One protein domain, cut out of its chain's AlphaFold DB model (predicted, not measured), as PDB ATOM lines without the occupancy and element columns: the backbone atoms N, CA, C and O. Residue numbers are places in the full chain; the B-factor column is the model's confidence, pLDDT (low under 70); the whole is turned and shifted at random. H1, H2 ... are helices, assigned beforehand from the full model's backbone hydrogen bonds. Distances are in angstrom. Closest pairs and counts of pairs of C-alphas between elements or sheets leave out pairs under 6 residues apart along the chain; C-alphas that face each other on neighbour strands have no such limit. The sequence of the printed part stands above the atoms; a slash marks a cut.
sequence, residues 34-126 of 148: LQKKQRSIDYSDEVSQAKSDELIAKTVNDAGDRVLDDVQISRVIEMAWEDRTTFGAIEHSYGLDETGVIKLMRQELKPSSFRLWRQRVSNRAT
ATOM      1  N   LEU A  34     -30.727  18.466  31.198       57.22
ATOM      2  CA  LEU A  34     -29.782  17.360  31.005       57.22
ATOM      3  C   LEU A  34     -29.446  16.626  32.314       57.22
ATOM      4  O   LEU A  34     -29.334  15.398  32.313       57.22
ATOM      5  N   GLN A  35     -29.411  17.317  33.457       57.34
ATOM      6  CA  GLN A  35     -29.144  16.677  34.756       57.34
ATOM      7  C   GLN A  35     -30.226  15.673  35.194       57.34
ATOM      8  O   GLN A  35     -29.930  14.700  35.891       57.34
ATOM      9  N   LYS A  36     -31.485  15.867  34.779       53.00
ATOM     10  CA  LYS A  36     -32.594  14.970  35.156       53.00
ATOM     11  C   LYS A  36     -32.599  13.649  34.374       53.00
ATOM     12  O   LYS A  36     -33.157  12.673  34.866       53.00
ATOM     13  N   LYS A  37     -31.955  13.605  33.199       49.62
ATOM     14  CA  LYS A  37     -31.791  12.401  32.363       49.62
ATOM     15  C   LYS A  37     -30.477  11.662  32.646       49.62
ATOM     16  O   LYS A  37     -30.451  10.437  32.576       49.62
ATOM     17  N   GLN A  38     -29.421  12.380  33.041       48.41
ATOM     18  CA  GLN A  38     -28.178  11.762  33.522       48.41
ATOM     19  C   GLN A  38     -28.408  10.973  34.825       48.41
ATOM     20  O   GLN A  38     -28.006   9.819  34.939       48.41
ATOM     21  N   ARG A  39     -29.218  11.523  35.744       47.44
ATOM     22  CA  ARG A  39     -29.580  10.867  37.014       47.44
ATOM     23  C   ARG A  39     -30.264   9.503  36.881       47.44
ATOM     24  O   ARG A  39     -30.218   8.743  37.836       47.44
ATOM     25  N   SER A  40     -30.907   9.180  35.755       45.31
ATOM     26  CA  SER A  40     -31.529   7.858  35.562       45.31
ATOM     27  C   SER A  40     -30.572   6.788  35.029       45.31
ATOM     28  O   SER A  40     -30.882   5.610  35.153       45.31
ATOM     29  N   ILE A  41     -29.442   7.181  34.431       42.78
ATOM     30  CA  ILE A  41     -28.417   6.256  33.915       42.78
ATOM     31  C   ILE A  41     -27.397   5.911  35.008       42.78
ATOM     32  O   ILE A  41     -27.031   4.747  35.151       42.78
ATOM     33  N   ASP A  42     -27.056   6.885  35.853       36.53
ATOM     34  CA  ASP A  42     -26.079   6.710  36.937       36.53
ATOM     35  C   ASP A  42     -26.669   6.000  38.181       36.53
ATOM     36  O   ASP A  42     -25.940   5.506  39.035       36.53
ATOM     37  N   TYR A  43     -28.001   5.896  38.292       45.19
ATOM     38  CA  TYR A  43     -28.680   5.285  39.451       45.19
ATOM     39  C   TYR A  43     -28.658   3.746  39.451       45.19
ATOM     40  O   TYR A  43     -28.992   3.113  40.450       45.19
ATOM     41  N   SER A  44     -28.264   3.133  38.337       44.09
ATOM     42  CA  SER A  44     -28.202   1.673  38.201       44.09
ATOM     43  C   SER A  44     -26.933   1.058  38.806       44.09
ATOM     44  O   SER A  44     -27.008  -0.065  39.294       44.09
ATOM     45  N   ASP A  45     -25.808   1.783  38.805       44.03
ATOM     46  CA  ASP A  45     -24.499   1.286  39.278       44.03
ATOM     47  C   ASP A  45     -24.300   1.501  40.792       44.03
ATOM     48  O   ASP A  45     -23.802   0.628  41.509       44.03
ATOM     49  N   GLU A  46     -24.779   2.628  41.326       43.75
ATOM     50  CA  GLU A  46     -24.643   2.985  42.749       43.75
ATOM     51  C   GLU A  46     -25.467   2.067  43.677       43.75
ATOM     52  O   GLU A  46     -25.061   1.742  44.795       43.75
ATOM     53  N   VAL A  47     -26.629   1.595  43.206       47.97
ATOM     54  CA  VAL A  47     -27.520   0.718  43.986       47.97
ATOM     55  C   VAL A  47     -26.975  -0.715  44.071       47.97
ATOM     56  O   VAL A  47     -27.290  -1.420  45.034       47.97
ATOM     57  N   SER A  48     -26.129  -1.146  43.126       49.66
ATOM     58  CA  SER A  48     -25.411  -2.422  43.239       49.66
ATOM     59  C   SER A  48     -24.244  -2.352  44.219       49.66
ATOM     60  O   SER A  48     -24.092  -3.283  45.006       49.66
ATOM     61  N   GLN A  49     -23.496  -1.243  44.243       47.72
ATOM     62  CA  GLN A  49     -22.303  -1.079  45.083       47.72
ATOM     63  C   GLN A  49     -22.650  -1.025  46.584       47.72
ATOM     64  O   GLN A  49     -22.092  -1.770  47.392       47.72
ATOM     65  N   ALA A  50     -23.659  -0.228  46.956       46.59
ATOM     66  CA  ALA A  50     -24.051  -0.040  48.357       46.59
ATOM     67  C   ALA A  50     -24.641  -1.311  49.003       46.59
ATOM     68  O   ALA A  50     -24.549  -1.513  50.214       46.59
ATOM     69  N   LYS A  51     -25.236  -2.200  48.196       52.09
ATOM     70  CA  LYS A  51     -25.847  -3.449  48.677       52.09
ATOM     71  C   LYS A  51     -24.814  -4.549  48.904       52.09
ATOM     72  O   LYS A  51     -24.972  -5.345  49.828       52.09
ATOM     73  N   SER A  52     -23.754  -4.573  48.097       52.84
ATOM     74  CA  SER A  52     -22.564  -5.383  48.366       52.84
ATOM     75  C   SER A  52     -21.836  -4.905  49.621       52.84
ATOM     76  O   SER A  52     -21.503  -5.736  50.463       52.84
ATOM     77  N   ASP A  53     -21.677  -3.594  49.808       54.69
ATOM     78  CA  ASP A  53     -20.937  -3.036  50.946       54.69
ATOM     79  C   ASP A  53     -21.648  -3.274  52.292       54.69
ATOM     80  O   ASP A  53     -21.008  -3.644  53.278       54.69
ATOM     81  N   GLU A  54     -22.983  -3.176  52.338       57.12
ATOM     82  CA  GLU A  54     -23.759  -3.510  53.544       57.12
ATOM     83  C   GLU A  54     -23.761  -5.011  53.885       57.12
ATOM     84  O   GLU A  54     -23.852  -5.378  55.060       57.12
ATOM     85  N   LEU A  55     -23.669  -5.899  52.890       56.84
ATOM     86  CA  LEU A  55     -23.519  -7.341  53.131       56.84
ATOM     87  C   LEU A  55     -22.104  -7.677  53.617       56.84
ATOM     88  O   LEU A  55     -21.941  -8.525  54.492       56.84
ATOM     89  N   ILE A  56     -21.100  -6.968  53.106       54.44
ATOM     90  CA  ILE A  56     -19.697  -7.090  53.510       54.44
ATOM     91  C   ILE A  56     -19.467  -6.578  54.944       54.44
ATOM     92  O   ILE A  56     -18.655  -7.146  55.671       54.44
ATOM     93  N   ALA A  57     -20.189  -5.544  55.385       53.59
ATOM     94  CA  ALA A  57     -20.101  -5.026  56.755       53.59
ATOM     95  C   ALA A  57     -20.720  -5.963  57.813       53.59
ATOM     96  O   ALA A  57     -20.397  -5.856  58.994       53.59
ATOM     97  N   LYS A  58     -21.589  -6.900  57.411       54.19
ATOM     98  CA  LYS A  58     -22.244  -7.854  58.327       54.19
ATOM     99  C   LYS A  58     -21.405  -9.095  58.648       54.19
ATOM    100  O   LYS A  58     -21.813  -9.872  59.505       54.19
ATOM    101  N   THR A  59     -20.262  -9.293  57.991       58.59
ATOM    102  CA  THR A  59     -19.453 -10.520  58.110       58.59
ATOM    103  C   THR A  59     -18.144 -10.345  58.875       58.59
ATOM    104  O   THR A  59     -17.359 -11.280  58.940       58.59
ATOM    105  N   VAL A  60     -17.865  -9.189  59.470       61.31
ATOM    106  CA  VAL A  60     -16.620  -8.972  60.226       61.31
ATOM    107  C   VAL A  60     -16.785  -9.321  61.707       61.31
ATOM    108  O   VAL A  60     -17.669  -8.799  62.384       61.31
ATOM    109  N   ASN A  61     -15.915 -10.197  62.216       59.88
ATOM    110  CA  ASN A  61     -15.759 -10.437  63.653       59.88
ATOM    111  C   ASN A  61     -14.994  -9.279  64.325       59.88
ATOM    112  O   ASN A  61     -14.262  -8.551  63.662       59.88
ATOM    113  N   ASP A  62     -15.086  -9.173  65.656       54.88
ATOM    114  CA  ASP A  62     -14.404  -8.172  66.513       54.88
ATOM    115  C   ASP A  62     -12.872  -8.080  66.284       54.88
ATOM    116  O   ASP A  62     -12.261  -7.036  66.483       54.88
ATOM    117  N   ALA A  63     -12.256  -9.151  65.763       59.03
ATOM    118  CA  ALA A  63     -10.841  -9.219  65.382       59.03
ATOM    119  C   ALA A  63     -10.518  -8.669  63.970       59.03
ATOM    120  O   ALA A  63      -9.365  -8.730  63.542       59.03
ATOM    121  N   GLY A  64     -11.514  -8.168  63.231       59.19
ATOM    122  CA  GLY A  64     -11.368  -7.666  61.858       59.19
ATOM    123  C   GLY A  64     -11.320  -8.749  60.773       59.19
ATOM    124  O   GLY A  64     -11.076  -8.427  59.611       59.19
ATOM    125  N   ASP A  65     -11.553 -10.015  61.128       62.47
ATOM    126  CA  ASP A  65     -11.533 -11.143  60.191       62.47
ATOM    127  C   ASP A  65     -12.923 -11.368  59.574       62.47
ATOM    128  O   ASP A  65     -13.940 -11.292  60.275       62.47
ATOM    129  N   ARG A  66     -12.981 -11.630  58.262       67.00
ATOM    130  CA  ARG A  66     -14.244 -11.885  57.549       67.00
ATOM    131  C   ARG A  66     -14.700 -13.325  57.781       67.00
ATOM    132  O   ARG A  66     -14.036 -14.270  57.364       67.00
ATOM    133  N   VAL A  67     -15.867 -13.489  58.390       73.00
ATOM    134  CA  VAL A  67     -16.600 -14.752  58.492       73.00
ATOM    135  C   VAL A  67     -17.195 -15.072  57.129       73.00
ATOM    136  O   VAL A  67     -18.116 -14.403  56.666       73.00
ATOM    137  N   LEU A  68     -16.642 -16.090  56.477       81.19
ATOM    138  CA  LEU A  68     -17.189 -16.623  55.237       81.19
ATOM    139  C   LEU A  68     -18.267 -17.658  55.555       81.19
ATOM    140  O   LEU A  68     -18.077 -18.504  56.425       81.19
ATOM    141  N   ASP A  69     -19.379 -17.589  54.830       88.50
ATOM    142  CA  ASP A  69     -20.406 -18.635  54.845       88.50
ATOM    143  C   ASP A  69     -19.903 -19.905  54.130       88.50
ATOM    144  O   ASP A  69     -19.040 -19.825  53.250       88.50
ATOM    145  N   ASP A  70     -20.479 -21.069  54.429       88.19
ATOM    146  CA  ASP A  70     -20.074 -22.363  53.850       88.19
ATOM    147  C   ASP A  70     -20.130 -22.352  52.309       88.19
ATOM    148  O   ASP A  70     -19.282 -22.934  51.617       88.19
ATOM    149  N   VAL A  71     -21.106 -21.629  51.748       90.81
ATOM    150  CA  VAL A  71     -21.246 -21.431  50.297       90.81
ATOM    151  C   VAL A  71     -20.091 -20.595  49.744       90.81
ATOM    152  O   VAL A  71     -19.553 -20.893  48.675       90.81
ATOM    153  N   GLN A  72     -19.676 -19.558  50.473       90.38
ATOM    154  CA  GLN A  72     -18.553 -18.712  50.078       90.38
ATOM    155  C   GLN A  72     -17.232 -19.474  50.174       90.38
ATOM    156  O   GLN A  72     -16.424 -19.381  49.252       90.38
ATOM    157  N   ILE A  73     -17.036 -20.275  51.224       92.00
ATOM    158  CA  ILE A  73     -15.864 -21.147  51.380       92.00
ATOM    159  C   ILE A  73     -15.768 -22.110  50.194       92.00
ATOM    160  O   ILE A  73     -14.739 -22.161  49.518       92.00
ATOM    161  N   SER A  74     -16.864 -22.806  49.877       93.75
ATOM    162  CA  SER A  74     -16.941 -23.714  48.726       93.75
ATOM    163  C   SER A  74     -16.575 -22.999  47.423       93.75
ATOM    164  O   SER A  74     -15.756 -23.490  46.643       93.75
ATOM    165  N   ARG A  75     -17.094 -21.783  47.221       94.56
ATOM    166  CA  ARG A  75     -16.801 -20.979  46.031       94.56
ATOM    167  C   ARG A  75     -15.343 -20.514  45.964       94.56
ATOM    168  O   ARG A  75     -14.746 -20.524  44.887       94.56
ATOM    169  N   VAL A  76     -14.741 -20.141  47.092       93.81
ATOM    170  CA  VAL A  76     -13.311 -19.801  47.168       93.81
ATOM    171  C   VAL A  76     -12.452 -21.023  46.835       93.81
ATOM    172  O   VAL A  76     -11.485 -20.886  46.084       93.81
ATOM    173  N   ILE A  77     -12.816 -22.216  47.319       94.00
ATOM    174  CA  ILE A  77     -12.115 -23.466  46.994       94.00
ATOM    175  C   ILE A  77     -12.190 -23.746  45.488       94.00
ATOM    176  O   ILE A  77     -11.156 -24.027  44.877       94.00
ATOM    177  N   GLU A  78     -13.371 -23.632  44.876       94.38
ATOM    178  CA  GLU A  78     -13.545 -23.792  43.424       94.38
ATOM    179  C   GLU A  78     -12.613 -22.859  42.644       94.38
ATOM    180  O   GLU A  78     -11.803 -23.312  41.831       94.38
ATOM    181  N   MET A  79     -12.664 -21.560  42.949       92.94
ATOM    182  CA  MET A  79     -11.818 -20.553  42.311       92.94
ATOM    183  C   MET A  79     -10.324 -20.807  42.535       92.94
ATOM    184  O   MET A  79      -9.518 -20.577  41.635       92.94
ATOM    185  N   ALA A  80      -9.929 -21.299  43.710       91.94
ATOM    186  CA  ALA A  80      -8.534 -21.598  44.019       91.94
ATOM    187  C   ALA A  80      -7.993 -22.811  43.238       91.94
ATOM    188  O   ALA A  80      -6.777 -22.908  43.031       91.94
ATOM    189  N   TRP A  81      -8.860 -23.732  42.805       91.69
ATOM    190  CA  TRP A  81      -8.499 -24.863  41.941       91.69
ATOM    191  C   TRP A  81      -8.487 -24.516  40.444       91.69
ATOM    192  O   TRP A  81      -7.858 -25.237  39.657       91.69
ATOM    193  N   GLU A  82      -9.141 -23.424  40.040       89.12
ATOM    194  CA  GLU A  82      -9.127 -22.922  38.668       89.12
ATOM    195  C   GLU A  82      -7.780 -22.281  38.312       89.12
ATOM    196  O   GLU A  82      -7.338 -21.288  38.883       89.12
ATOM    197  N   ASP A  83      -7.135 -22.797  37.269       78.94
ATOM    198  CA  ASP A  83      -5.803 -22.332  36.872       78.94
ATOM    199  C   ASP A  83      -5.776 -20.910  36.285       78.94
ATOM    200  O   ASP A  83      -4.702 -20.313  36.149       78.94
ATOM    201  N   ARG A  84      -6.936 -20.365  35.898       77.50
ATOM    202  CA  ARG A  84      -7.050 -19.020  35.311       77.50
ATOM    203  C   ARG A  84      -7.292 -17.930  36.349       77.50
ATOM    204  O   ARG A  84      -7.030 -16.767  36.033       77.50
ATOM    205  N   THR A  85      -7.708 -18.304  37.553       83.81
ATOM    206  CA  THR A  85      -8.133 -17.374  38.593       83.81
ATOM    207  C   THR A  85      -6.926 -16.916  39.407       83.81
ATOM    208  O   THR A  85      -6.172 -17.701  39.991       83.81
ATOM    209  N   THR A  86      -6.664 -15.611  39.363       85.75
ATOM    210  CA  THR A  86      -5.559 -14.990  40.100       85.75
ATOM    211  C   THR A  86      -5.946 -14.830  41.567       85.75
ATOM    212  O   THR A  86      -7.124 -14.756  41.899       85.75
ATOM    213  N   PHE A  87      -4.957 -14.759  42.465       87.12
ATOM    214  CA  PHE A  87      -5.254 -14.483  43.876       87.12
ATOM    215  C   PHE A  87      -5.878 -13.094  44.059       87.12
ATOM    216  O   PHE A  87      -6.788 -12.965  44.861       87.12
ATOM    217  N   GLY A  88      -5.506 -12.111  43.229       85.50
ATOM    218  CA  GLY A  88      -6.125 -10.782  43.242       85.50
ATOM    219  C   GLY A  88      -7.619 -10.785  42.892       85.50
ATOM    220  O   GLY A  88      -8.373  -9.994  43.443       85.50
ATOM    221  N   ALA A  89      -8.092 -11.699  42.035       87.38
ATOM    222  CA  ALA A  89      -9.527 -11.822  41.755       87.38
ATOM    223  C   ALA A  89     -10.309 -12.362  42.969       87.38
ATOM    224  O   ALA A  89     -11.433 -11.932  43.237       87.38
ATOM    225  N   ILE A  90      -9.697 -13.289  43.713       89.62
ATOM    226  CA  ILE A  90     -10.259 -13.832  44.955       89.62
ATOM    227  C   ILE A  90     -10.250 -12.755  46.044       89.62
ATOM    228  O   ILE A  90     -11.257 -12.572  46.719       89.62
ATOM    229  N   GLU A  91      -9.162 -11.996  46.152       89.06
ATOM    230  CA  GLU A  91      -9.031 -10.861  47.066       89.06
ATOM    231  C   GLU A  91     -10.071  -9.775  46.777       89.06
ATOM    232  O   GLU A  91     -10.744  -9.311  47.687       89.06
ATOM    233  N   HIS A  92     -10.294  -9.429  45.510       87.00
ATOM    234  CA  HIS A  92     -11.312  -8.446  45.140       87.00
ATOM    235  C   HIS A  92     -12.736  -8.907  45.493       87.00
ATOM    236  O   HIS A  92     -13.573  -8.102  45.884       87.00
ATOM    237  N   SER A  93     -13.027 -10.202  45.348       87.25
ATOM    238  CA  SER A  93     -14.387 -10.733  45.526       87.25
ATOM    239  C   SER A  93     -14.708 -11.106  46.978       87.25
ATOM    240  O   SER A  93     -15.847 -10.964  47.410       87.25
ATOM    241  N   TYR A  94     -13.714 -11.600  47.722       87.12
ATOM    242  CA  TYR A  94     -13.879 -12.155  49.075       87.12
ATOM    243  C   TYR A  94     -13.006 -11.468  50.128       87.12
ATOM    244  O   TYR A  94     -13.123 -11.768  51.314       87.12
ATOM    245  N   GLY A  95     -12.124 -10.551  49.728       87.31
ATOM    246  CA  GLY A  95     -11.198  -9.874  50.636       87.31
ATOM    247  C   GLY A  95     -10.100 -10.777  51.197       87.31
ATOM    248  O   GLY A  95      -9.492 -10.409  52.196       87.31
ATOM    249  N   LEU A  96      -9.880 -11.959  50.609       87.50
ATOM    250  CA  LEU A  96      -8.839 -12.893  51.034       87.50
ATOM    251  C   LEU A  96      -7.557 -12.687  50.231       87.50
ATOM    252  O   LEU A  96      -7.534 -12.896  49.016       87.50
ATOM    253  N   ASP A  97      -6.482 -12.363  50.936       88.56
ATOM    254  CA  ASP A  97      -5.137 -12.335  50.382       88.56
ATOM    255  C   ASP A  97      -4.632 -13.758  50.066       88.56
ATOM    256  O   ASP A  97      -5.217 -14.774  50.459       88.56
ATOM    257  N   GLU A  98      -3.501 -13.863  49.363       89.25
ATOM    258  CA  GLU A  98      -2.909 -15.170  49.043       89.25
ATOM    259  C   GLU A  98      -2.670 -16.015  50.305       89.25
ATOM    260  O   GLU A  98      -2.898 -17.230  50.292       89.25
ATOM    261  N   THR A  99      -2.244 -15.395  51.410       90.19
ATOM    262  CA  THR A  99      -1.972 -16.137  52.645       90.19
ATOM    263  C   THR A  99      -3.256 -16.625  53.312       90.19
ATOM    264  O   THR A  99      -3.287 -17.771  53.774       90.19
ATOM    265  N   GLY A 100      -4.324 -15.823  53.297       90.38
ATOM    266  CA  GLY A 100      -5.662 -16.186  53.750       90.38
ATOM    267  C   GLY A 100      -6.226 -17.366  52.968       90.38
ATOM    268  O   GLY A 100      -6.634 -18.360  53.569       90.38
ATOM    269  N   VAL A 101      -6.124 -17.344  51.635       91.88
ATOM    270  CA  VAL A 101      -6.548 -18.477  50.792       91.88
ATOM    271  C   VAL A 101      -5.741 -19.741  51.106       91.88
ATOM    272  O   VAL A 101      -6.307 -20.830  51.190       91.88
ATOM    273  N   ILE A 102      -4.423 -19.637  51.314       92.75
ATOM    274  CA  ILE A 102      -3.589 -20.799  51.671       92.75
ATOM    275  C   ILE A 102      -3.995 -21.388  53.027       92.75
ATOM    276  O   ILE A 102      -4.024 -22.616  53.163       92.75
ATOM    277  N   LYS A 103      -4.292 -20.543  54.023       92.94
ATOM    278  CA  LYS A 103      -4.761 -20.982  55.346       92.94
ATOM    279  C   LYS A 103      -6.107 -21.696  55.238       92.94
ATOM    280  O   LYS A 103      -6.210 -22.823  55.716       92.94
ATOM    281  N   LEU A 104      -7.062 -21.095  54.531       93.31
ATOM    282  CA  LEU A 104      -8.386 -21.670  54.289       93.31
ATOM    283  C   LEU A 104      -8.281 -23.031  53.587       93.31
ATOM    284  O   LEU A 104      -8.767 -24.040  54.083       93.31
ATOM    285  N   MET A 105      -7.517 -23.112  52.497       94.50
ATOM    286  CA  MET A 105      -7.316 -24.365  51.757       94.50
ATOM    287  C   MET A 105      -6.648 -25.462  52.594       94.50
ATOM    288  O   MET A 105      -6.876 -26.647  52.356       94.50
ATOM    289  N   ARG A 106      -5.799 -25.092  53.559       94.50
ATOM    290  CA  ARG A 106      -5.161 -26.044  54.478       94.50
ATOM    291  C   ARG A 106      -6.136 -26.581  55.530       94.50
ATOM    292  O   ARG A 106      -5.926 -27.702  55.984       94.50
ATOM    293  N   GLN A 107      -7.130 -25.793  55.931       93.00
ATOM    294  CA  GLN A 107      -8.166 -26.204  56.882       93.00
ATOM    295  C   GLN A 107      -9.212 -27.101  56.209       93.00
ATOM    296  O   GLN A 107      -9.578 -28.130  56.767       93.00
ATOM    297  N   GLU A 108      -9.607 -26.755  54.983       93.88
ATOM    298  CA  GLU A 108     -10.710 -27.413  54.272       93.88
ATOM    299  C   GLU A 108     -10.299 -28.699  53.538       93.88
ATOM    300  O   GLU A 108     -11.057 -29.669  53.452       93.88
ATOM    301  N   LEU A 109      -9.085 -28.748  52.980       94.44
ATOM    302  CA  LEU A 109      -8.654 -29.888  52.172       94.44
ATOM    303  C   LEU A 109      -7.888 -30.933  52.978       94.44
ATOM    304  O   LEU A 109      -7.079 -30.647  53.859       94.44
ATOM    305  N   LYS A 110      -8.019 -32.189  52.537       96.75
ATOM    306  CA  LYS A 110      -7.140 -33.275  52.984       96.75
ATOM    307  C   LYS A 110      -5.671 -32.938  52.674       96.75
ATOM    308  O   LYS A 110      -5.383 -32.402  51.597       96.75
ATOM    309  N   PRO A 111      -4.710 -33.348  53.527       96.25
ATOM    310  CA  PRO A 111      -3.292 -33.031  53.337       96.25
ATOM    311  C   PRO A 111      -2.718 -33.452  51.974       96.25
ATOM    312  O   PRO A 111      -1.866 -32.763  51.412       96.25
ATOM    313  N   SER A 112      -3.184 -34.573  51.415       95.81
ATOM    314  CA  SER A 112      -2.784 -35.052  50.085       95.81
ATOM    315  C   SER A 112      -3.261 -34.123  48.963       95.81
ATOM    316  O   SER A 112      -2.460 -33.736  48.112       95.81
ATOM    317  N   SER A 113      -4.530 -33.714  48.992       95.06
ATOM    318  CA  SER A 113      -5.118 -32.773  48.033       95.06
ATOM    319  C   SER A 113      -4.463 -31.396  48.121       95.06
ATOM    320  O   SER A 113      -4.127 -30.809  47.093       95.06
ATOM    321  N   PHE A 114      -4.197 -30.915  49.339       95.69
ATOM    322  CA  PHE A 114      -3.497 -29.650  49.562       95.69
ATOM    323  C   PHE A 114      -2.089 -29.654  48.950       95.69
ATOM    324  O   PHE A 114      -1.689 -28.686  48.303       95.69
ATOM    325  N   ARG A 115      -1.335 -30.753  49.097       94.62
ATOM    326  CA  ARG A 115      -0.007 -30.896  48.474       94.62
ATOM    327  C   ARG A 115      -0.076 -30.837  46.948       94.62
ATOM    328  O   ARG A 115       0.740 -30.143  46.346       94.62
ATOM    329  N   LEU A 116      -1.050 -31.514  46.332       93.44
ATOM    330  CA  LEU A 116      -1.266 -31.467  44.878       93.44
ATOM    331  C   LEU A 116      -1.624 -30.054  44.408       93.44
ATOM    332  O   LEU A 116      -1.058 -29.558  43.434       93.44
ATOM    333  N   TRP A 117      -2.518 -29.381  45.128       93.25
ATOM    334  CA  TRP A 117      -2.867 -27.992  44.856       93.25
ATOM    335  C   TRP A 117      -1.648 -27.066  44.973       93.25
ATOM    336  O   TRP A 117      -1.370 -26.302  44.050       93.25
ATOM    337  N   ARG A 118      -0.843 -27.187  46.038       92.19
ATOM    338  CA  ARG A 118       0.391 -26.397  46.206       92.19
ATOM    339  C   ARG A 118       1.408 -26.661  45.106       92.19
ATOM    340  O   ARG A 118       2.007 -25.707  44.620       92.19
ATOM    341  N   GLN A 119       1.567 -27.907  44.670       90.00
ATOM    342  CA  GLN A 119       2.428 -28.231  43.533       90.00
ATOM    343  C   GLN A 119       1.946 -27.535  42.251       90.00
ATOM    344  O   GLN A 119       2.760 -27.003  41.499       90.00
ATOM    345  N   ARG A 120       0.628 -27.482  42.017       87.00
ATOM    346  CA  ARG A 120       0.044 -26.790  40.857       87.00
ATOM    347  C   ARG A 120       0.211 -25.277  40.941       87.00
ATOM    348  O   ARG A 120       0.661 -24.665  39.979       87.00
ATOM    349  N   VAL A 121      -0.129 -24.674  42.075       83.69
ATOM    350  CA  VAL A 121      -0.125 -23.215  42.238       83.69
ATOM    351  C   VAL A 121       1.294 -22.652  42.334       83.69
ATOM    352  O   VAL A 121       1.566 -21.608  41.749       83.69
ATOM    353  N   SER A 122       2.216 -23.357  42.997       79.12
ATOM    354  CA  SER A 122       3.610 -22.917  43.150       79.12
ATOM    355  C   SER A 122       4.414 -22.995  41.849       79.12
ATOM    356  O   SER A 122       5.356 -22.230  41.677       79.12
ATOM    357  N   ASN A 123       4.048 -23.884  40.919       68.00
ATOM    358  CA  ASN A 123       4.734 -24.024  39.630       68.00
ATOM    359  C   ASN A 123       4.272 -23.000  38.571       68.00
ATOM    360  O   ASN A 123       4.765 -23.015  37.443       68.00
ATOM    361  N   ARG A 124       3.344 -22.086  38.894       62.72
ATOM    362  CA  ARG A 124       2.829 -21.077  37.951       62.72
ATOM    363  C   ARG A 124       3.570 -19.743  38.082       62.72
ATOM    364  O   ARG A 124       3.036 -18.761  38.585       62.72
ATOM    365  N   ALA A 125       4.782 -19.678  37.530       53.66
ATOM    366  CA  ALA A 125       5.578 -18.444  37.449       53.66
ATOM    367  C   ALA A 125       4.932 -17.313  36.601       53.66
ATOM    368  O   ALA A 125       5.365 -16.161  36.668       53.66
ATOM    369  N   THR A 126       3.881 -17.618  35.828       55.72
ATOM    370  CA  THR A 126       3.124 -16.685  34.967       55.72
ATOM    371  C   THR A 126       1.876 -16.081  35.636       55.72
ATOM    372  O   THR A 126       1.059 -15.465  34.955       55.72
TER     373      THR A 126
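What this domain is: This is residues 34 to 126 of the 148 residues of the protein "Alcohol dehydrogenase, class IV" of Psychrobacter sp. JCM 18900 (UniProt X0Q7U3). A small head of four short helices, H3 to H6, has a helical arm sticking out from it, residues 34 to 55 of H1 and H2. In the head H3 and H4 form a helical hairpin, H5 runs steeply to H3, and H6 folds back beside H5, far from the arm's tip. The printed part has 93 residues with six named helices, H1 to H6 in chain order, and no named strand: all helix. It is loose, with a radius of gyration of the C-alphas of 17.7 A, and spans 61 by 35 by 19 A, the arm making the length.

How they stand to each other: H1, residues 34 to 41, and H2, residues 43 to 57, meet only through their link. H2 and H3, residues 70 to 81, are apart. With residues 76 to 80 alone, H3 touches H4, residues 87 to 94, at a shallow tilt of 15 degrees, opposite ways; the closest C-alphas, of Val 76 and Ile 90, are 7.1 A apart. H5, residues 98 to 108, only just touches H3, with 3 pairs of C-alphas within 8 A; residues 76 to 80 alone of H3 take part, and the closest C-alphas, of Ile 77 and Met 105, are 6.8 A apart. H6, residues 111 to 122, is close to H5 but not clearly touching; the closest C-alphas, of Arg 106 and Phe 114, are 6.3 A apart. Every O i to N i+4 pair is within hydrogen-bond range in H3, H4, H5 and H6, against 2 of 4 in H1 and 8 of 11 in H2.

Where its parts are: H1 begins at C-alpha 34 (-29.782, 17.360, 31.005). H2 is 21.9 A long, H3 16.8 A, H5 15.4 A and H6 15.9 A. H6 ends at C-alpha 122 (3.610, -22.917, 43.150).

The domain as a whole: The C-alphas farthest apart, of Leu 34 and Ser 112, are 62.0 A apart. The printed part has no cut; the H2 to H3 link is long, 12 residues. Residues 34 to 66 and 123 to 126 have pLDDT under 70.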